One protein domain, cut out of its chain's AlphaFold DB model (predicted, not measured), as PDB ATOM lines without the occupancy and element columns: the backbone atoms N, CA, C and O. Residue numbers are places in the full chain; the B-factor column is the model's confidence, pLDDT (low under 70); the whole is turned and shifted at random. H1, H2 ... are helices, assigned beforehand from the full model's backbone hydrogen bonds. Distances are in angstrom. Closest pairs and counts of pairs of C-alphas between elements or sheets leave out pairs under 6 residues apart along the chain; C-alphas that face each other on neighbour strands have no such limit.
ATOM      1  N   ALA A   4      20.819 -27.895  20.963       86.94
ATOM      2  CA  ALA A   4      19.449 -28.317  21.229       86.94
ATOM      3  C   ALA A   4      18.509 -27.131  21.477       86.94
ATOM      4  O   ALA A   4      17.377 -27.135  21.004       86.94
ATOM      5  N   TYR A   5      18.997 -26.098  22.170       86.38
ATOM      6  CA  TYR A   5      18.246 -24.870  22.417       86.38
ATOM      7  C   TYR A   5      17.878 -24.117  21.131       86.38
ATOM      8  O   TYR A   5      16.684 -23.906  20.902       86.38
ATOM      9  N   PRO A   6      18.838 -23.756  20.255       87.19
ATOM     10  CA  PRO A   6      18.507 -23.097  18.998       87.19
ATOM     11  C   PRO A   6      17.586 -23.958  18.119       87.19
ATOM     12  O   PRO A   6      16.641 -23.423  17.545       87.19
ATOM     13  N   LEU A   7      17.774 -25.286  18.068       87.06
ATOM     14  CA  LEU A   7      16.868 -26.170  17.322       87.06
ATOM     15  C   LEU A   7      15.436 -26.156  17.875       87.06
ATOM     16  O   LEU A   7      14.481 -26.047  17.107       87.06
ATOM     17  N   ALA A   8      15.283 -26.252  19.197       88.88
ATOM     18  CA  ALA A   8      13.983 -26.211  19.862       88.88
ATOM     19  C   ALA A   8      13.240 -24.907  19.571       88.88
ATOM     20  O   ALA A   8      12.046 -24.910  19.259       88.88
ATOM     21  N   LEU A   9      13.969 -23.795  19.618       87.19
ATOM     22  CA  LEU A   9      13.440 -22.470  19.336       87.19
ATOM     23  C   LEU A   9      13.016 -22.332  17.866       87.19
ATOM     24  O   LEU A   9      11.905 -21.886  17.581       87.19
ATOM     25  N   ALA A  10      13.859 -22.798  16.939       87.38
ATOM     26  CA  ALA A  10      13.568 -22.815  15.508       87.38
ATOM     27  C   ALA A  10      12.325 -23.652  15.181       87.38
ATOM     28  O   ALA A  10      11.472 -23.217  14.408       87.38
ATOM     29  N   TRP A  11      12.198 -24.830  15.798       88.19
ATOM     30  CA  TRP A  11      11.035 -25.698  15.637       88.19
ATOM     31  C   TRP A  11       9.749 -25.036  16.135       88.19
ATOM     32  O   TRP A  11       8.726 -25.063  15.449       88.19
ATOM     33  N   ARG A  12       9.797 -24.409  17.315       87.12
ATOM     34  CA  ARG A  12       8.631 -23.746  17.905       87.12
ATOM     35  C   ARG A  12       8.153 -22.578  17.049       87.12
ATOM     36  O   ARG A  12       6.963 -22.485  16.767       87.12
ATOM     37  N   TRP A  13       9.069 -21.732  16.586       84.50
ATOM     38  CA  TRP A  13       8.726 -20.604  15.715       84.50
ATOM     39  C   TRP A  13       8.303 -21.017  14.311       84.50
ATOM     40  O   TRP A  13       7.554 -20.289  13.667       84.50
ATOM     41  N   HIS A  14       8.751 -22.178  13.832       84.25
ATOM     42  CA  HIS A  14       8.247 -22.731  12.582       84.25
ATOM     43  C   HIS A  14       6.769 -23.137  12.692       84.25
ATOM     44  O   HIS A  14       6.027 -22.968  11.729       84.25
ATOM     45  N   LYS A  15       6.335 -23.648  13.854       85.50
ATOM     46  CA  LYS A  15       4.932 -24.017  14.089       85.50
ATOM     47  C   LYS A  15       4.024 -22.828  14.395       85.50
ATOM     48  O   LYS A  15       2.948 -22.763  13.815       85.50
ATOM     49  N   ASP A  16       4.465 -21.913  15.257       83.38
ATOM     50  CA  ASP A  16       3.697 -20.731  15.666       83.38
ATOM     51  C   ASP A  16       4.485 -19.445  15.348       83.38
ATOM     52  O   ASP A  16       5.193 -18.911  16.213       83.38
ATOM     53  N   PRO A  17       4.424 -18.947  14.098       77.88
ATOM     54  CA  PRO A  17       5.092 -17.706  13.731       77.88
ATOM     55  C   PRO A  17       4.376 -16.503  14.365       77.88
ATOM     56  O   PRO A  17       3.177 -16.319  14.183       77.88
ATOM     57  N   ILE A  18       5.125 -15.667  15.090       76.44
ATOM     58  CA  ILE A  18       4.598 -14.443  15.725       76.44
ATOM     59  C   ILE A  18       4.385 -13.335  14.679       76.44
ATOM     60  O   ILE A  18       3.360 -12.663  14.704       76.44
ATOM     61  N   ASP A  19       5.340 -13.157  13.757       85.81
ATOM     62  CA  ASP A  19       5.275 -12.189  12.655       85.81
ATOM     63  C   ASP A  19       6.308 -12.545  11.562       85.81
ATOM     64  O   ASP A  19       7.402 -13.052  11.845       85.81
ATOM     65  N   GLU A  20       5.994 -12.287  10.294       81.19
ATOM     66  CA  GLU A  20       6.768 -12.761   9.138       81.19
ATOM     67  C   GLU A  20       8.095 -12.002   8.960       81.19
ATOM     68  O   GLU A  20       9.104 -12.577   8.537       81.19
ATOM     69  N   ARG A  21       8.141 -10.732   9.382       79.50
ATOM     70  CA  ARG A  21       9.381  -9.934   9.432       79.50
ATOM     71  C   ARG A  21      10.281 -10.317  10.606       79.50
ATOM     72  O   ARG A  21      11.503 -10.339  10.457       79.50
ATOM     73  N   GLN A  22       9.711 -10.654  11.765       76.19
ATOM     74  CA  GLN A  22      10.492 -11.189  12.888       76.19
ATOM     75  C   GLN A  22      11.091 -12.553  12.541       76.19
ATOM     76  O   GLN A  22      12.246 -12.807  12.878       76.19
ATOM     77  N   ARG A  23      10.367 -13.392  11.789       79.69
ATOM     78  CA  ARG A  23      10.844 -14.711  11.345       79.69
ATOM     79  C   ARG A  23      12.200 -14.643  10.632       79.69
ATOM     80  O   ARG A  23      13.081 -15.445  10.928       79.69
ATOM     81  N   GLN A  24      12.396 -13.681   9.728       82.62
ATOM     82  CA  GLN A  24      13.659 -13.537   8.988       82.62
ATOM     83  C   GLN A  24      14.835 -13.165   9.902       82.62
ATOM     84  O   GLN A  24      15.875 -13.822   9.857       82.62
ATOM     85  N   HIS A  25      14.662 -12.171  10.779       83.56
ATOM     86  CA  HIS A  25      15.703 -11.759  11.727       83.56
ATOM     87  C   HIS A  25      16.078 -12.885  12.699       83.56
ATOM     88  O   HIS A  25      17.252 -13.071  13.020       83.56
ATOM     89  N   LEU A  26      15.093 -13.678  13.124       81.62
ATOM     90  CA  LEU A  26      15.306 -14.817  14.012       81.62
ATOM     91  C   LEU A  26      16.085 -15.950  13.338       81.62
ATOM     92  O   LEU A  26      16.992 -16.497  13.961       81.62
ATOM     93  N   TYR A  27      15.802 -16.274  12.072       84.62
ATOM     94  CA  TYR A  27      16.603 -17.259  11.334       84.62
ATOM     95  C   TYR A  27      18.048 -16.798  11.132       84.62
ATOM     96  O   TYR A  27      18.963 -17.609  11.259       84.62
ATOM     97  N   ILE A  28      18.276 -15.503  10.890       86.88
ATOM     98  CA  ILE A  28      19.634 -14.945  10.800       86.88
ATOM     99  C   ILE A  28      20.361 -15.100  12.142       86.88
ATOM    100  O   ILE A  28      21.483 -15.607  12.178       86.88
ATOM    101  N   GLY A  29      19.710 -14.734  13.252       85.44
ATOM    102  CA  GLY A  29      20.263 -14.914  14.597       85.44
ATOM    103  C   GLY A  29      20.556 -16.381  14.922       85.44
ATOM    104  O   GLY A  29      21.614 -16.698  15.460       85.44
ATOM    105  N   LEU A  30      19.660 -17.290  14.530       87.12
ATOM    106  CA  LEU A  30      19.834 -18.732  14.689       87.12
ATOM    107  C   LEU A  30      21.077 -19.234  13.948       87.12
ATOM    108  O   LEU A  30      21.905 -19.917  14.546       87.12
ATOM    109  N   VAL A  31      21.223 -18.883  12.667       88.75
ATOM    110  CA  VAL A  31      22.386 -19.269  11.852       88.75
ATOM    111  C   VAL A  31      23.676 -18.728  12.468       88.75
ATOM    112  O   VAL A  31      24.656 -19.465  12.564       88.75
ATOM    113  N   LEU A  32      23.666 -17.485  12.959       89.25
ATOM    114  CA  LEU A  32      24.827 -16.863  13.598       89.25
ATOM    115  C   LEU A  32      25.216 -17.579  14.901       89.25
ATOM    116  O   LEU A  32      26.391 -17.893  15.100       89.25
ATOM    117  N   VAL A  33      24.250 -17.899  15.767       86.88
ATOM    118  CA  VAL A  33      24.494 -18.632  17.024       86.88
ATOM    119  C   VAL A  33      24.982 -20.053  16.751       86.88
ATOM    120  O   VAL A  33      25.952 -20.497  17.369       86.88
ATOM    121  N   VAL A  34      24.352 -20.766  15.813       85.19
ATOM    122  CA  VAL A  34      24.752 -22.128  15.423       85.19
ATOM    123  C   VAL A  34      26.165 -22.122  14.837       85.19
ATOM    124  O   VAL A  34      26.995 -22.924  15.265       85.19
ATOM    125  N   GLY A  35      26.468 -21.183  13.936       87.06
ATOM    126  CA  GLY A  35      27.795 -21.013  13.346       87.06
ATOM    127  C   GLY A  35      28.864 -20.697  14.391       87.06
ATOM    128  O   GLY A  35      29.890 -21.368  14.443       87.06
ATOM    129  N   THR A  36      28.594 -19.751  15.294       85.62
ATOM    130  CA  THR A  36      29.518 -19.396  16.387       85.62
ATOM    131  C   THR A  36      29.769 -20.586  17.314       85.62
ATOM    132  O   THR A  36      30.911 -20.869  17.673       85.62
ATOM    133  N   THR A  37      28.716 -21.333  17.655       82.69
ATOM    134  CA  THR A  37      28.823 -22.538  18.493       82.69
ATOM    135  C   THR A  37      29.662 -23.619  17.810       82.69
ATOM    136  O   THR A  37      30.474 -24.267  18.467       82.69
ATOM    137  N   LEU A  38      29.492 -23.814  16.498       82.25
ATOM    138  CA  LEU A  38      30.286 -24.760  15.711       82.25
ATOM    139  C   LEU A  38      31.758 -24.347  15.636       82.25
ATOM    140  O   LEU A  38      32.618 -25.195  15.841       82.25
ATOM    141  N   ILE A  39      32.048 -23.062  15.417       85.75
ATOM    142  CA  ILE A  39      33.422 -22.537  15.387       85.75
ATOM    143  C   ILE A  39      34.100 -22.735  16.746       85.75
ATOM    144  O   ILE A  39      35.201 -23.276  16.805       85.75
ATOM    145  N   MET A  40      33.428 -22.375  17.845       81.31
ATOM    146  CA  MET A  40      33.966 -22.594  19.192       81.31
ATOM    147  C   MET A  40      34.182 -24.078  19.495       81.31
ATOM    148  O   MET A  40      35.178 -24.435  20.117       81.31
ATOM    149  N   ARG A  41      33.277 -24.953  19.040       73.12
ATOM    150  CA  ARG A  41      33.389 -26.401  19.251       73.12
ATOM    151  C   ARG A  41      34.439 -27.055  18.351       73.12
ATOM    152  O   ARG A  41      35.015 -28.054  18.760       73.12
ATOM    153  N   GLY A  42      34.730 -26.494  17.177       69.38
ATOM    154  CA  GLY A  42      35.768 -26.985  16.266       69.38
ATOM    155  C   GLY A  42      37.172 -27.011  16.883       69.38
ATOM    156  O   GLY A  42      38.002 -27.807  16.460       69.38
ATOM    157  N   GLY A  43      37.418 -26.211  17.928       60.75
ATOM    158  CA  GLY A  43      38.655 -26.261  18.717       60.75
ATOM    159  C   GLY A  43      38.753 -27.431  19.710       60.75
ATOM    160  O   GLY A  43      39.794 -27.601  20.333       60.75
ATOM    161  N   TRP A  44      37.695 -28.232  19.878       60.44
ATOM    162  CA  TRP A  44      37.604 -29.305  20.873       60.44
ATOM    163  C   TRP A  44      37.546 -30.660  20.154       60.44
ATOM    164  O   TRP A  44      36.474 -31.235  19.968       60.44
ATOM    165  N   GLN A  45      38.704 -31.169  19.720       64.38
ATOM    166  CA  GLN A  45      38.829 -32.454  19.006       64.38
ATOM    167  C   GLN A  45      38.602 -33.699  19.888       64.38
ATOM    168  O   GLN A  45      38.700 -34.818  19.405       64.38
ATOM    169  N   THR A  46      38.268 -33.534  21.168       66.44
ATOM    170  CA  THR A  46      38.168 -34.637  22.140       66.44
ATOM    171  C   THR A  46      36.796 -35.312  22.200       66.44
ATOM    172  O   THR A  46      36.562 -36.149  23.066       66.44
ATOM    173  N   VAL A  47      35.855 -34.950  21.320       68.12
ATOM    174  CA  VAL A  47      34.543 -35.610  21.282       68.12
ATOM    175  C   VAL A  47      34.619 -36.803  20.345       68.12
ATOM    176  O   VAL A  47      34.564 -36.643  19.125       68.12
ATOM    177  N   GLU A  48      34.708 -37.993  20.927       77.94
ATOM    178  CA  GLU A  48      34.512 -39.239  20.200       77.94
ATOM    179  C   GLU A  48      33.073 -39.298  19.680       77.94
ATOM    180  O   GLU A  48      32.100 -39.147  20.422       77.94
ATOM    181  N   TRP A  49      32.937 -39.463  18.370       83.06
ATOM    182  CA  TRP A  49      31.645 -39.646  17.720       83.06
ATOM    183  C   TRP A  49      31.361 -41.134  17.558       83.06
ATOM    184  O   TRP A  49      32.284 -41.936  17.450       83.06
ATOM    185  N   LEU A  50      30.076 -41.490  17.473       83.19
ATOM    186  CA  LEU A  50      29.610 -42.865  17.254       83.19
ATOM    187  C   LEU A  50      29.966 -43.840  18.391       83.19
ATOM    188  O   LEU A  50      29.972 -45.055  18.182       83.19
ATOM    189  N   VAL A  51      30.199 -43.332  19.605       85.62
ATOM    190  CA  VAL A  51      30.303 -44.177  20.800       85.62
ATOM    191  C   VAL A  51      28.961 -44.862  21.040       85.62
ATOM    192  O   VAL A  51      27.899 -44.266  20.850       85.62
ATOM    193  N   ASN A  52      28.992 -46.129  21.458       88.88
ATOM    194  CA  ASN A  52      27.780 -46.899  21.701       88.88
ATOM    195  C   ASN A  52      26.944 -46.263  22.837       88.88
ATOM    196  O   ASN A  52      27.332 -46.361  24.005       88.88
ATOM    197  N   PRO A  53      25.761 -45.690  22.543       89.50
ATOM    198  CA  PRO A  53      24.963 -44.982  23.540       89.50
ATOM    199  C   PRO A  53      24.463 -45.903  24.663       89.50
ATOM    200  O   PRO A  53      24.288 -45.474  25.802       89.50
ATOM    201  N   LEU A  54      24.256 -47.195  24.386       90.81
ATOM    202  CA  LEU A  54      23.823 -48.145  25.415       90.81
ATOM    203  C   LEU A  54      24.881 -48.310  26.509       90.81
ATOM    204  O   LEU A  54      24.533 -48.377  27.690       90.81
ATOM    205  N   LEU A  55      26.160 -48.323  26.126       89.19
ATOM    206  CA  LEU A  55      27.265 -48.439  27.072       89.19
ATOM    207  C   LEU A  55      27.272 -47.235  28.019       89.19
ATOM    208  O   LEU A  55      27.241 -47.408  29.239       89.19
ATOM    209  N   SER A  56      27.183 -46.030  27.462       90.19
ATOM    210  CA  SER A  56      27.174 -44.783  28.227       90.19
ATOM    211  C   SER A  56      25.961 -44.659  29.147       90.19
ATOM    212  O   SER A  56      26.096 -44.177  30.270       90.19
ATOM    213  N   LEU A  57      24.787 -45.162  28.738       90.12
ATOM    214  CA  LEU A  57      23.612 -45.261  29.614       90.12
ATOM    215  C   LEU A  57      23.861 -46.170  30.818       90.12
ATOM    216  O   LEU A  57      23.558 -45.777  31.946       90.12
ATOM    217  N   SER A  58      24.417 -47.367  30.601       89.31
ATOM    218  CA  SER A  58      24.733 -48.269  31.718       89.31
ATOM    219  C   SER A  58      25.802 -47.698  32.643       89.31
ATOM    220  O   SER A  58      25.634 -47.766  33.857       89.31
ATOM    221  N   GLN A  59      26.847 -47.075  32.093       87.19
ATOM    222  CA  GLN A  59      27.907 -46.442  32.878       87.19
ATOM    223  C   GLN A  59      27.367 -45.277  33.710       87.19
ATOM    224  O   GLN A  59      27.633 -45.201  34.906       87.19
ATOM    225  N   ALA A  60      26.552 -44.398  33.117       88.19
ATOM    226  CA  ALA A  60      25.942 -43.287  33.842       88.19
ATOM    227  C   ALA A  60      25.006 -43.780  34.953       88.19
ATOM    228  O   ALA A  60      25.019 -43.247  36.062       88.19
ATOM    229  N   PHE A  61      24.223 -44.828  34.695       86.44
ATOM    230  CA  PHE A  61      23.358 -45.415  35.715       86.44
ATOM    231  C   PHE A  61      24.147 -46.079  36.846       86.44
ATOM    232  O   PHE A  61      23.810 -45.894  38.016       86.44
ATOM    233  N   GLN A  62      25.211 -46.816  36.529       83.88
ATOM    234  CA  GLN A  62      26.113 -47.396  37.526       83.88
ATOM    235  C   GLN A  62      26.797 -46.311  38.360       83.88
ATOM    236  O   GLN A  62      26.844 -46.431  39.581       83.88
ATOM    237  N   ALA A  63      27.226 -45.212  37.737       80.25
ATOM    238  CA  ALA A  63      27.806 -44.070  38.439       80.25
ATOM    239  C   ALA A  63      26.815 -43.426  39.426       80.25
ATOM    240  O   ALA A  63      27.198 -43.056  40.535       80.25
ATOM    241  N   ILE A  64      25.534 -43.330  39.053       79.19
ATOM    242  CA  ILE A  64      24.474 -42.807  39.931       79.19
ATOM    243  C   ILE A  64      24.167 -43.786  41.071       79.19
ATOM    244  O   ILE A  64      23.986 -43.371  42.214       79.19
ATOM    245  N   THR A  65      24.105 -45.081  40.768       74.25
ATOM    246  CA  THR A  65      23.697 -46.124  41.723       74.25
ATOM    247  C   THR A  65      24.840 -46.684  42.566       74.25
ATOM    248  O   THR A  65      24.595 -47.434  43.505       74.25
ATOM    249  N   GLY A  66      26.089 -46.335  42.253       66.44
ATOM    250  CA  GLY A  66      27.273 -46.828  42.956       66.44
ATOM    251  C   GLY A  66      27.522 -48.330  42.789       66.44
ATOM    252  O   GLY A  66      28.256 -48.909  43.586       66.44
ATOM    253  N   VAL A  67      26.909 -48.975  41.791       71.62
ATOM    254  CA  VAL A  67      27.132 -50.397  41.508       71.62
ATOM    255  C   VAL A  67      28.468 -50.550  40.789       71.62
ATOM    256  O   VAL A  67      28.597 -50.196  39.618       71.62
ATOM    257  N   THR A  68      29.454 -51.086  41.498       62.69
ATOM    258  CA  THR A  68      30.788 -51.406  40.982       62.69
ATOM    259  C   THR A  68      30.727 -52.712  40.191       62.69
ATOM    260  O   THR A  68      30.396 -53.763  40.741       62.69
ATOM    261  N   GLY A  69      31.014 -52.659  38.893       68.62
ATOM    262  CA  GLY A  69      31.015 -53.833  38.024       68.62
ATOM    263  C   GLY A  69      31.119 -53.456  36.554       68.62
ATOM    264  O   GLY A  69      31.100 -52.277  36.203       68.62
ATOM    265  N   SER A  70      31.222 -54.460  35.683       73.56
ATOM    266  CA  SER A  70      31.192 -54.218  34.245       73.56
ATOM    267  C   SER A  70      29.826 -53.649  33.823       73.56
ATOM    268  O   SER A  70      28.790 -54.020  34.395       73.56
ATOM    269  N   PRO A  71      29.789 -52.735  32.837       77.62
ATOM    270  CA  PRO A  71      28.547 -52.214  32.277       77.62
ATOM    271  C   PRO A  71      27.614 -53.359  31.863       77.62
ATOM    272  O   PRO A  71      27.940 -54.152  30.978       77.62
ATOM    273  N   SER A  72      26.463 -53.495  32.530       81.62
ATOM    274  CA  SER A  72      25.560 -54.616  32.262       81.62
ATOM    275  C   SER A  72      24.599 -54.275  31.128       81.62
ATOM    276  O   SER A  72      23.827 -53.317  31.191       81.62
ATOM    277  N   TRP A  73      24.592 -55.105  30.087       83.38
ATOM    278  CA  TRP A  73      23.731 -54.896  28.920       83.38
ATOM    279  C   TRP A  73      22.237 -54.891  29.282       83.38
ATOM    280  O   TRP A  73      21.435 -54.175  28.680       83.38
ATOM    281  N   PHE A  74      21.868 -55.631  30.332       83.88
ATOM    282  CA  PHE A  74      20.515 -55.643  30.881       83.88
ATOM    283  C   PHE A  74      20.079 -54.266  31.407       83.88
ATOM    284  O   PHE A  74      18.990 -53.806  31.067       83.88
ATOM    285  N   THR A  75      20.925 -53.575  32.187       84.19
ATOM    286  CA  THR A  75      20.578 -52.238  32.708       84.19
ATOM    287  C   THR A  75      20.503 -51.203  31.593       84.19
ATOM    288  O   THR A  75      19.539 -50.437  31.551       84.19
ATOM    289  N   ALA A  76      21.441 -51.235  30.637       88.00
ATOM    290  CA  ALA A  76      21.387 -50.387  29.445       88.00
ATOM    291  C   ALA A  76      20.063 -50.560  28.683       88.00
ATOM    292  O   ALA A  76      19.397 -49.580  28.344       88.00
ATOM    293  N   THR A  77      19.657 -51.812  28.454       88.50
ATOM    294  CA  THR A  77      18.431 -52.147  27.720       88.50
ATOM    295  C   THR A  77      17.187 -51.672  28.463       88.50
ATOM    296  O   THR A  77      16.308 -51.067  27.853       88.50
ATOM    297  N   LEU A  78      17.120 -51.880  29.781       88.75
ATOM    298  CA  LEU A  78      15.987 -51.450  30.601       88.75
ATOM    299  C   LEU A  78      15.787 -49.927  30.548       88.75
ATOM    300  O   LEU A  78      14.668 -49.456  30.344       88.75
ATOM    301  N   ILE A  79      16.868 -49.154  30.688       90.19
ATOM    302  CA  ILE A  79      16.801 -47.684  30.657       90.19
ATOM    303  C   ILE A  79      16.500 -47.187  29.245       90.19
ATOM    304  O   ILE A  79      15.701 -46.267  29.081       90.19
ATOM    305  N   SER A  80      17.081 -47.814  28.222       92.69
ATOM    306  CA  SER A  80      16.789 -47.497  26.822       92.69
ATOM    307  C   SER A  80      15.315 -47.738  26.481       92.69
ATOM    308  O   SER A  80      14.674 -46.885  25.870       92.69
ATOM    309  N   LEU A  81      14.726 -48.838  26.962       92.69
ATOM    310  CA  LEU A  81      13.294 -49.110  26.816       92.69
ATOM    311  C   LEU A  81      12.434 -48.063  27.530       92.69
ATOM    312  O   LEU A  81      11.462 -47.583  26.950       92.69
ATOM    313  N   ALA A  82      12.795 -47.672  28.755       90.06
ATOM    314  CA  ALA A  82      12.090 -46.616  29.483       90.06
ATOM    315  C   ALA A  82      12.175 -45.264  28.752       90.06
ATOM    316  O   ALA A  82      11.179 -44.543  28.651       90.06
ATOM    317  N   LEU A  83      13.344 -44.940  28.196       93.06
ATOM    318  CA  LEU A  83      13.549 -43.742  27.392       93.06
ATOM    319  C   LEU A  83      12.699 -43.775  26.119       93.06
ATOM    320  O   LEU A  83      11.980 -42.816  25.855       93.06
ATOM    321  N   LEU A  84      12.733 -44.874  25.361       93.88
ATOM    322  CA  LEU A  84      11.912 -45.050  24.162       93.88
ATOM    323  C   LEU A  84      10.425 -44.936  24.494       93.88
ATOM    324  O   LEU A  84       9.706 -44.220  23.803       93.88
ATOM    325  N   PHE A  85       9.971 -45.574  25.573       92.62
ATOM    326  CA  PHE A  85       8.591 -45.471  26.037       92.62
ATOM    327  C   PHE A  85       8.182 -44.007  26.249       92.62
ATOM    328  O   PHE A  85       7.173 -43.567  25.701       92.62
ATOM    329  N   ILE A  86       8.992 -43.225  26.967       91.75
ATOM    330  CA  ILE A  86       8.715 -41.802  27.207       91.75
ATOM    331  C   ILE A  86       8.753 -41.003  25.903       91.75
ATOM    332  O   ILE A  86       7.862 -40.190  25.663       91.75
ATOM    333  N   LEU A  87       9.735 -41.247  25.034       93.00
ATOM    334  CA  LEU A  87       9.843 -40.558  23.749       93.00
ATOM    335  C   LEU A  87       8.621 -40.808  22.861       93.00
ATOM    336  O   LEU A  87       8.128 -39.860  22.261       93.00
ATOM    337  N   PHE A  88       8.106 -42.039  22.799       93.00
ATOM    338  CA  PHE A  88       6.939 -42.370  21.979       93.00
ATOM    339  C   PHE A  88       5.625 -41.864  22.580       93.00
ATOM    340  O   PHE A  88       4.816 -41.276  21.859       93.00
ATOM    341  N   TYR A  89       5.404 -42.059  23.883       90.62
ATOM    342  CA  TYR A  89       4.140 -41.683  24.524       90.62
ATOM    343  C   TYR A  89       4.005 -40.172  24.744       90.62
ATOM    344  O   TYR A  89       2.912 -39.628  24.574       90.62
ATOM    345  N   ASP A  90       5.100 -39.474  25.058       90.75
ATOM    346  CA  ASP A  90       5.088 -38.032  25.323       90.75
ATOM    347  C   ASP A  90       5.592 -37.181  24.154       90.75
ATOM    348  O   ASP A  90       5.737 -35.973  24.325       90.75
ATOM    349  N   LEU A  91       5.809 -37.729  22.951       89.81
ATOM    350  CA  LEU A  91       6.395 -36.968  21.834       89.81
ATOM    351  C   LEU A  91       5.668 -35.644  21.564       89.81
ATOM    352  O   LEU A  91       6.286 -34.593  21.401       89.81
ATOM    353  N   ARG A  92       4.331 -35.687  21.547       88.81
ATOM    354  CA  ARG A  92       3.500 -34.495  21.321       88.81
ATOM    355  C   ARG A  92       3.655 -33.480  22.445       88.81
ATOM    356  O   ARG A  92       3.740 -32.288  22.168       88.81
ATOM    357  N   PHE A  93       3.713 -33.952  23.688       87.94
ATOM    358  CA  PHE A  93       3.928 -33.087  24.839       87.94
ATOM    359  C   PHE A  93       5.325 -32.460  24.780       87.94
ATOM    360  O   PHE A  93       5.462 -31.247  24.931       87.94
ATOM    361  N   LEU A  94       6.357 -33.270  24.531       88.19
ATOM    362  CA  LEU A  94       7.746 -32.827  24.445       88.19
ATOM    363  C   LEU A  94       7.905 -31.739  23.387       88.19
ATOM    364  O   LEU A  94       8.564 -30.745  23.642       88.19
ATOM    365  N   LEU A  95       7.233 -31.866  22.245       89.94
ATOM    366  CA  LEU A  95       7.262 -30.843  21.198       89.94
ATOM    367  C   LEU A  95       6.419 -29.595  21.508       89.94
ATOM    368  O   LEU A  95       6.618 -28.576  20.853       89.94
ATOM    369  N   SER A  96       5.476 -29.666  22.451       88.69
ATOM    370  CA  SER A  96       4.611 -28.531  22.818       88.69
ATOM    371  C   SER A  96       5.246 -27.580  23.836       88.69
ATOM    372  O   SER A  96       4.917 -26.397  23.868       88.69
ATOM    373  N   ASP A  97       6.175 -28.084  24.648       89.88
ATOM    374  CA  ASP A  97       6.872 -27.317  25.676       89.88
ATOM    375  C   ASP A  97       8.309 -26.985  25.234       89.88
ATOM    376  O   ASP A  97       8.988 -27.791  24.593       89.88
ATOM    377  N   LEU A  98       8.807 -25.794  25.586       87.69
ATOM    378  CA  LEU A  98      10.169 -25.387  25.228       87.69
ATOM    379  C   LEU A  98      11.194 -26.299  25.903       87.69
ATOM    380  O   LEU A  98      12.110 -26.784  25.249       87.69
ATOM    381  N   LEU A  99      11.023 -26.578  27.197       88.81
ATOM    382  CA  LEU A  99      11.950 -27.448  27.919       88.81
ATOM    383  C   LEU A  99      11.919 -28.875  27.356       88.81
ATOM    384  O   LEU A  99      12.967 -29.477  27.129       88.81
ATOM    385  N   GLY A 100      10.719 -29.396  27.082       90.06
ATOM    386  CA  GLY A 100      10.537 -30.709  26.462       90.06
ATOM    387  C   GLY A 100      11.225 -30.826  25.100       90.06
ATOM    388  O   GLY A 100      11.887 -31.828  24.835       90.06
ATOM    389  N   SER A 101      11.122 -29.791  24.267       91.25
ATOM    390  CA  SER A 101      11.707 -29.790  22.924       91.25
ATOM    391  C   SER A 101      13.224 -29.648  22.979       91.25
ATOM    392  O   SER A 101      13.916 -30.362  22.257       91.25
ATOM    393  N   ILE A 102      13.758 -28.828  23.894       92.62
ATOM    394  CA  ILE A 102      15.202 -28.761  24.166       92.62
ATOM    395  C   ILE A 102      15.730 -30.142  24.560       92.62
ATOM    396  O   ILE A 102      16.709 -30.605  23.981       92.62
ATOM    397  N   LEU A 103      15.083 -30.824  25.509       91.75
ATOM    398  CA  LEU A 103      15.512 -32.155  25.950       91.75
ATOM    399  C   LEU A 103      15.420 -33.187  24.820       91.75
ATOM    400  O   LEU A 103      16.342 -33.980  24.643       91.75
ATOM    401  N   LEU A 104      14.355 -33.146  24.018       93.25
ATOM    402  CA  LEU A 104      14.189 -34.029  22.866       93.25
ATOM    403  C   LEU A 104      15.321 -33.842  21.848       93.25
ATOM    404  O   LEU A 104      15.984 -34.810  21.479       93.25
ATOM    405  N   PHE A 105      15.582 -32.605  21.419       92.94
ATOM    406  CA  PHE A 105      16.655 -32.326  20.464       92.94
ATOM    407  C   PHE A 105      18.039 -32.606  21.055       92.94
ATOM    408  O   PHE A 105      18.917 -33.079  20.337       92.94
ATOM    409  N   ALA A 106      18.238 -32.388  22.357       91.94
ATOM    410  CA  ALA A 106      19.470 -32.762  23.045       91.94
ATOM    411  C   ALA A 106      19.707 -34.275  22.968       91.94
ATOM    412  O   ALA A 106      20.803 -34.701  22.607       91.94
ATOM    413  N   ILE A 107      18.680 -35.085  23.224       93.12
ATOM    414  CA  ILE A 107      18.779 -36.546  23.149       93.12
ATOM    415  C   ILE A 107      19.016 -37.015  21.715       93.12
ATOM    416  O   ILE A 107      19.876 -37.869  21.512       93.12
ATOM    417  N   LEU A 108      18.320 -36.446  20.727       92.38
ATOM    418  CA  LEU A 108      18.495 -36.811  19.317       92.38
ATOM    419  C   LEU A 108      19.898 -36.474  18.803       92.38
ATOM    420  O   LEU A 108      20.540 -37.313  18.180       92.38
ATOM    421  N   ILE A 109      20.397 -35.269  19.094       88.88
ATOM    422  CA  ILE A 109      21.749 -34.851  18.694       88.88
ATOM    423  C   ILE A 109      22.801 -35.659  19.457       88.88
ATOM    424  O   ILE A 109      23.805 -36.078  18.887       88.88
ATOM    425  N   GLY A 110      22.592 -35.864  20.756       88.06
ATOM    426  CA  GLY A 110      23.538 -36.584  21.592       88.06
ATOM    427  C   GLY A 110      23.595 -38.081  21.323       88.06
ATOM    428  O   GLY A 110      24.617 -38.677  21.627       88.06
ATOM    429  N   LEU A 111      22.579 -38.671  20.686       90.19
ATOM    430  CA  LEU A 111      22.603 -40.078  20.274       90.19
ATOM    431  C   LEU A 111      23.786 -40.380  19.338       90.19
ATOM    432  O   LEU A 111      24.321 -41.481  19.372       90.19
ATOM    433  N   ALA A 112      24.210 -39.398  18.535       86.75
ATOM    434  CA  ALA A 112      25.365 -39.523  17.649       86.75
ATOM    435  C   ALA A 112      26.716 -39.405  18.376       86.75
ATOM    436  O   ALA A 112      27.720 -39.901  17.871       86.75
ATOM    437  N   ALA A 113      26.754 -38.736  19.532       85.81
ATOM    438  CA  ALA A 113      27.955 -38.649  20.363       85.81
ATOM    439  C   ALA A 113      28.052 -39.848  21.312       85.81
ATOM    440  O   ALA A 113      29.124 -40.409  21.480       85.81
ATOM    441  N   GLY A 114      26.927 -40.246  21.917       84.31
ATOM    442  CA  GLY A 114      26.871 -41.351  22.865       84.31
ATOM    443  C   GLY A 114      27.718 -41.110  24.113       84.31
ATOM    444  O   GLY A 114      28.200 -42.071  24.688       84.31
ATOM    445  N   ASP A 115      27.932 -39.861  24.538       87.31
ATOM    446  CA  ASP A 115      28.796 -39.529  25.676       87.31
ATOM    447  C   ASP A 115      28.073 -39.618  27.039       87.31
ATOM    448  O   ASP A 115      26.853 -39.804  27.141       87.31
ATOM    449  N   SER A 116      28.839 -39.474  28.123       85.94
ATOM    450  CA  SER A 116      28.310 -39.469  29.495       85.94
ATOM    451  C   SER A 116      27.323 -38.319  29.739       85.94
ATOM    452  O   SER A 116      26.329 -38.486  30.447       85.94
ATOM    453  N   SER A 117      27.546 -37.165  29.104       87.94
ATOM    454  CA  SER A 117      26.648 -36.007  29.185       87.94
ATOM    455  C   SER A 117      25.278 -36.311  28.576       87.94
ATOM    456  O   SER A 117      24.247 -35.972  29.163       87.94
ATOM    457  N   TRP A 118      25.240 -36.982  27.424       93.12
ATOM    458  CA  TRP A 118      24.007 -37.463  26.807       93.12
ATOM    459  C   TRP A 118      23.278 -38.460  27.698       93.12
ATOM    460  O   TRP A 118      22.073 -38.305  27.908       93.12
ATOM    461  N   ALA A 119      23.993 -39.422  28.280       92.56
ATOM    462  CA  ALA A 119      23.392 -40.413  29.163       92.56
ATOM    463  C   ALA A 119      22.726 -39.763  30.392       92.56
ATOM    464  O   ALA A 119      21.599 -40.115  30.742       92.56
ATOM    465  N   LEU A 120      23.360 -38.753  30.998       90.31
ATOM    466  CA  LEU A 120      22.777 -37.998  32.115       90.31
ATOM    467  C   LEU A 120      21.519 -37.222  31.712       90.31
ATOM    468  O   LEU A 120      20.537 -37.219  32.458       90.31
ATOM    469  N   ILE A 121      21.507 -36.600  30.531       92.00
ATOM    470  CA  ILE A 121      20.317 -35.907  30.011       92.00
ATOM    471  C   ILE A 121      19.184 -36.907  29.755       92.00
ATOM    472  O   ILE A 121      18.041 -36.645  30.133       92.00
ATOM    473  N   ALA A 122      19.492 -38.063  29.164       93.56
ATOM    474  CA  ALA A 122      18.523 -39.126  28.925       93.56
ATOM    475  C   ALA A 122      17.909 -39.636  30.237       93.56
ATOM    476  O   ALA A 122      16.685 -39.685  30.365       93.56
ATOM    477  N   ILE A 123      18.738 -39.932  31.243       90.69
ATOM    478  CA  ILE A 123      18.281 -40.356  32.577       90.69
ATOM    479  C   ILE A 123      17.449 -39.255  33.244       90.69
ATOM    480  O   ILE A 123      16.402 -39.541  33.822       90.69
ATOM    481  N   THR A 124      17.854 -37.990  33.118       90.75
ATOM    482  CA  THR A 124      17.102 -36.847  33.657       90.75
ATOM    483  C   THR A 124      15.715 -36.747  33.026       90.75
ATOM    484  O   THR A 124      14.730 -36.563  33.742       90.75
ATOM    485  N   LEU A 125      15.603 -36.918  31.704       91.31
ATOM    486  CA  LEU A 125      14.305 -36.938  31.030       91.31
ATOM    487  C   LEU A 125      13.447 -38.113  31.514       91.31
ATOM    488  O   LEU A 125      12.258 -37.925  31.788       91.31
ATOM    489  N   VAL A 126      14.053 -39.298  31.650       91.06
ATOM    490  CA  VAL A 126      13.372 -40.495  32.152       91.06
ATOM    491  C   VAL A 126      12.835 -40.271  33.561       91.06
ATOM    492  O   VAL A 126      11.683 -40.596  33.823       91.06
ATOM    493  N   LEU A 127      13.614 -39.664  34.452       87.75
ATOM    494  CA  LEU A 127      13.186 -39.343  35.815       87.75
ATOM    495  C   LEU A 127      12.062 -38.303  35.831       87.75
ATOM    496  O   LEU A 127      11.023 -38.525  36.456       87.75
ATOM    497  N   LEU A 128      12.244 -37.193  35.109       88.31
ATOM    498  CA  LEU A 128      11.297 -36.079  35.088       88.31
ATOM    499  C   LEU A 128       9.918 -36.517  34.577       88.31
ATOM    500  O   LEU A 128       8.891 -36.173  35.162       88.31
ATOM    501  N   ARG A 129       9.883 -37.289  33.485       89.75
ATOM    502  CA  ARG A 129       8.631 -37.761  32.874       89.75
ATOM    503  C   ARG A 129       8.123 -39.058  33.460       89.75
ATOM    504  O   ARG A 129       6.916 -39.200  33.638       89.75
ATOM    505  N   GLY A 130       9.020 -39.977  33.790       85.12
ATOM    506  CA  GLY A 130       8.679 -41.246  34.421       85.12
ATOM    507  C   GLY A 130       7.922 -41.025  35.725       85.12
ATOM    508  O   GLY A 130       6.887 -41.653  35.932       85.12
ATOM    509  N   ALA A 131       8.340 -40.057  36.549       82.12
ATOM    510  CA  ALA A 131       7.613 -39.693  37.765       82.12
ATOM    511  C   ALA A 131       6.176 -39.225  37.474       82.12
ATOM    512  O   ALA A 131       5.229 -39.665  38.131       82.12
ATOM    513  N   HIS A 132       5.989 -38.376  36.460       84.44
ATOM    514  CA  HIS A 132       4.662 -37.878  36.080       84.44
ATOM    515  C   HIS A 132       3.748 -38.988  35.546       84.44
ATOM    516  O   HIS A 132       2.564 -39.032  35.884       84.44
ATOM    517  N   HIS A 133       4.292 -39.919  34.758       84.44
ATOM    518  CA  HIS A 133       3.547 -41.088  34.278       84.44
ATOM    519  C   HIS A 133       3.174 -42.039  35.401       84.44
ATOM    520  O   HIS A 133       2.030 -42.482  35.442       84.44
ATOM    521  N   LEU A 134       4.078 -42.303  36.347       80.62
ATOM    522  CA  LEU A 134       3.771 -43.117  37.525       80.62
ATOM    523  C   LEU A 134       2.629 -42.501  38.341       80.62
ATOM    524  O   LEU A 134       1.710 -43.208  38.754       80.62
ATOM    525  N   LEU A 135       2.634 -41.175  38.510       78.62
ATOM    526  CA  LEU A 135       1.560 -40.449  39.188       78.62
ATOM    527  C   LEU A 135       0.226 -40.565  38.439       78.62
ATOM    528  O   LEU A 135      -0.790 -40.882  39.059       78.62
ATOM    529  N   ARG A 136       0.215 -40.350  37.118       83.19
ATOM    530  CA  ARG A 136      -1.001 -40.466  36.293       83.19
ATOM    531  C   ARG A 136      -1.536 -41.890  36.229       83.19
ATOM    532  O   ARG A 136      -2.738 -42.095  36.369       83.19
ATOM    533  N   PHE A 137      -0.658 -42.870  36.053       82.00
ATOM    534  CA  PHE A 137      -1.020 -44.282  36.031       82.00
ATOM    535  C   PHE A 137      -1.664 -44.688  37.358       82.00
ATOM    536  O   PHE A 137      -2.751 -45.264  37.374       82.00
ATOM    537  N   ASN A 138      -1.072 -44.274  38.476       77.31
ATOM    538  CA  ASN A 138      -1.643 -44.500  39.795       77.31
ATOM    539  C   ASN A 138      -3.003 -43.798  39.993       77.31
ATOM    540  O   ASN A 138      -3.910 -44.381  40.582       77.31
ATOM    541  N   GLN A 139      -3.190 -42.585  39.460       78.69
ATOM    542  CA  GLN A 139      -4.498 -41.911  39.468       78.69
ATOM    543  C   GLN A 139      -5.546 -42.647  38.619       78.69
ATOM    544  O   GLN A 139      -6.717 -42.687  38.993       78.69
ATOM    545  N   SER A 140      -5.139 -43.262  37.504       79.62
ATOM    546  CA  SER A 140      -6.040 -44.026  36.629       79.62
ATOM    547  C   SER A 140      -6.505 -45.357  37.239       79.62
ATOM    548  O   SER A 140      -7.575 -45.852  36.900       79.62
ATOM    549  N   LEU A 141      -5.732 -45.909  38.181       73.25
ATOM    550  CA  LEU A 141      -5.960 -47.215  38.809       73.25
ATOM    551  C   LEU A 141      -7.001 -47.226  39.941       73.25
ATOM    552  O   LEU A 141      -7.267 -48.291  40.506       73.25
ATOM    553  N   GLY A 142      -7.640 -46.097  40.265       55.94
ATOM    554  CA  GLY A 142      -8.908 -46.165  40.991       55.94
ATOM    555  C   GLY A 142      -9.349 -44.921  41.756       55.94
ATOM    556  O   GLY A 142      -8.604 -44.340  42.541       55.94
TER     557      GLY A 142
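Overview. This is residues 4 to 142 of the 315 residues of an uncharacterized protein of Chromatiales bacterium (UniProt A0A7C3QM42). Picture a flat, loose slab of helices: the hairpin of H1 and H2 makes one end, the crossed helices H3, H4 and H7 make the other, and H6 joins them in the middle, touching H1 and H7. Residues 134 to 142, of which 134 to 140 belong to H7, stick out. The printed part has 139 residues with seven named helices, H1 to H7 in order, and no named strand: all helix. It is loose, with a radius of gyration of the C-alphas of 17.8 A and spans of 53 by 50 by 18 A.

Arrangement. Start at H1, residues 4 to 15, in a helical hairpin with H2, residues 20 to 42; their closest C-alphas, Pro 6 and Leu 30, are 6.3 A apart. H1 touches H6, residues 98 to 110, at a steep tilt of 56 degrees, closest at C-alphas 4 and 106, 4.8 A. Next, H3, residues 53 to 65, touches H4, residues 73 to 89, about perpendicular at 77 degrees; C-alphas 58 and 76 come closest, 4.6 A. H7, residues 116 to 140, touches H4 with residues 122 to 130 alone, closest at C-alphas 126 and 83, 5.8 A. H7 touches H3 with residues 116 to 123 alone, closest at C-alphas 119 and 57, 4.9 A. H7 touches H6 with residues 118 to 125 alone, closest at C-alphas 118 and 110, 5.3 A. H5, residues 91 to 96, touches H6 only at the corner, closest at C-alphas 94 and 100, 4.0 A. Every O i to N i+4 pair is within hydrogen-bond range in H1, H3, H4, H5 and H6; 17 of 19 are in H2 and 20 of 21 in H7.

Along the chain. Find C-alpha 4 at (19.449, -28.317, 21.229), where H1 begins. H2 runs 33.1 A, H4 24.0 A and H7 35.4 A, ending at C-alpha 140, (-6.040, -44.026, 36.629).

Size, cuts and confidence. The farthest C-alphas, Arg 21 and Gly 69, are 56.7 A apart. The printed part has no cut and no long link. Look for pLDDT under 70 at residues 42 to 47, 66, 68 to 69 and 142.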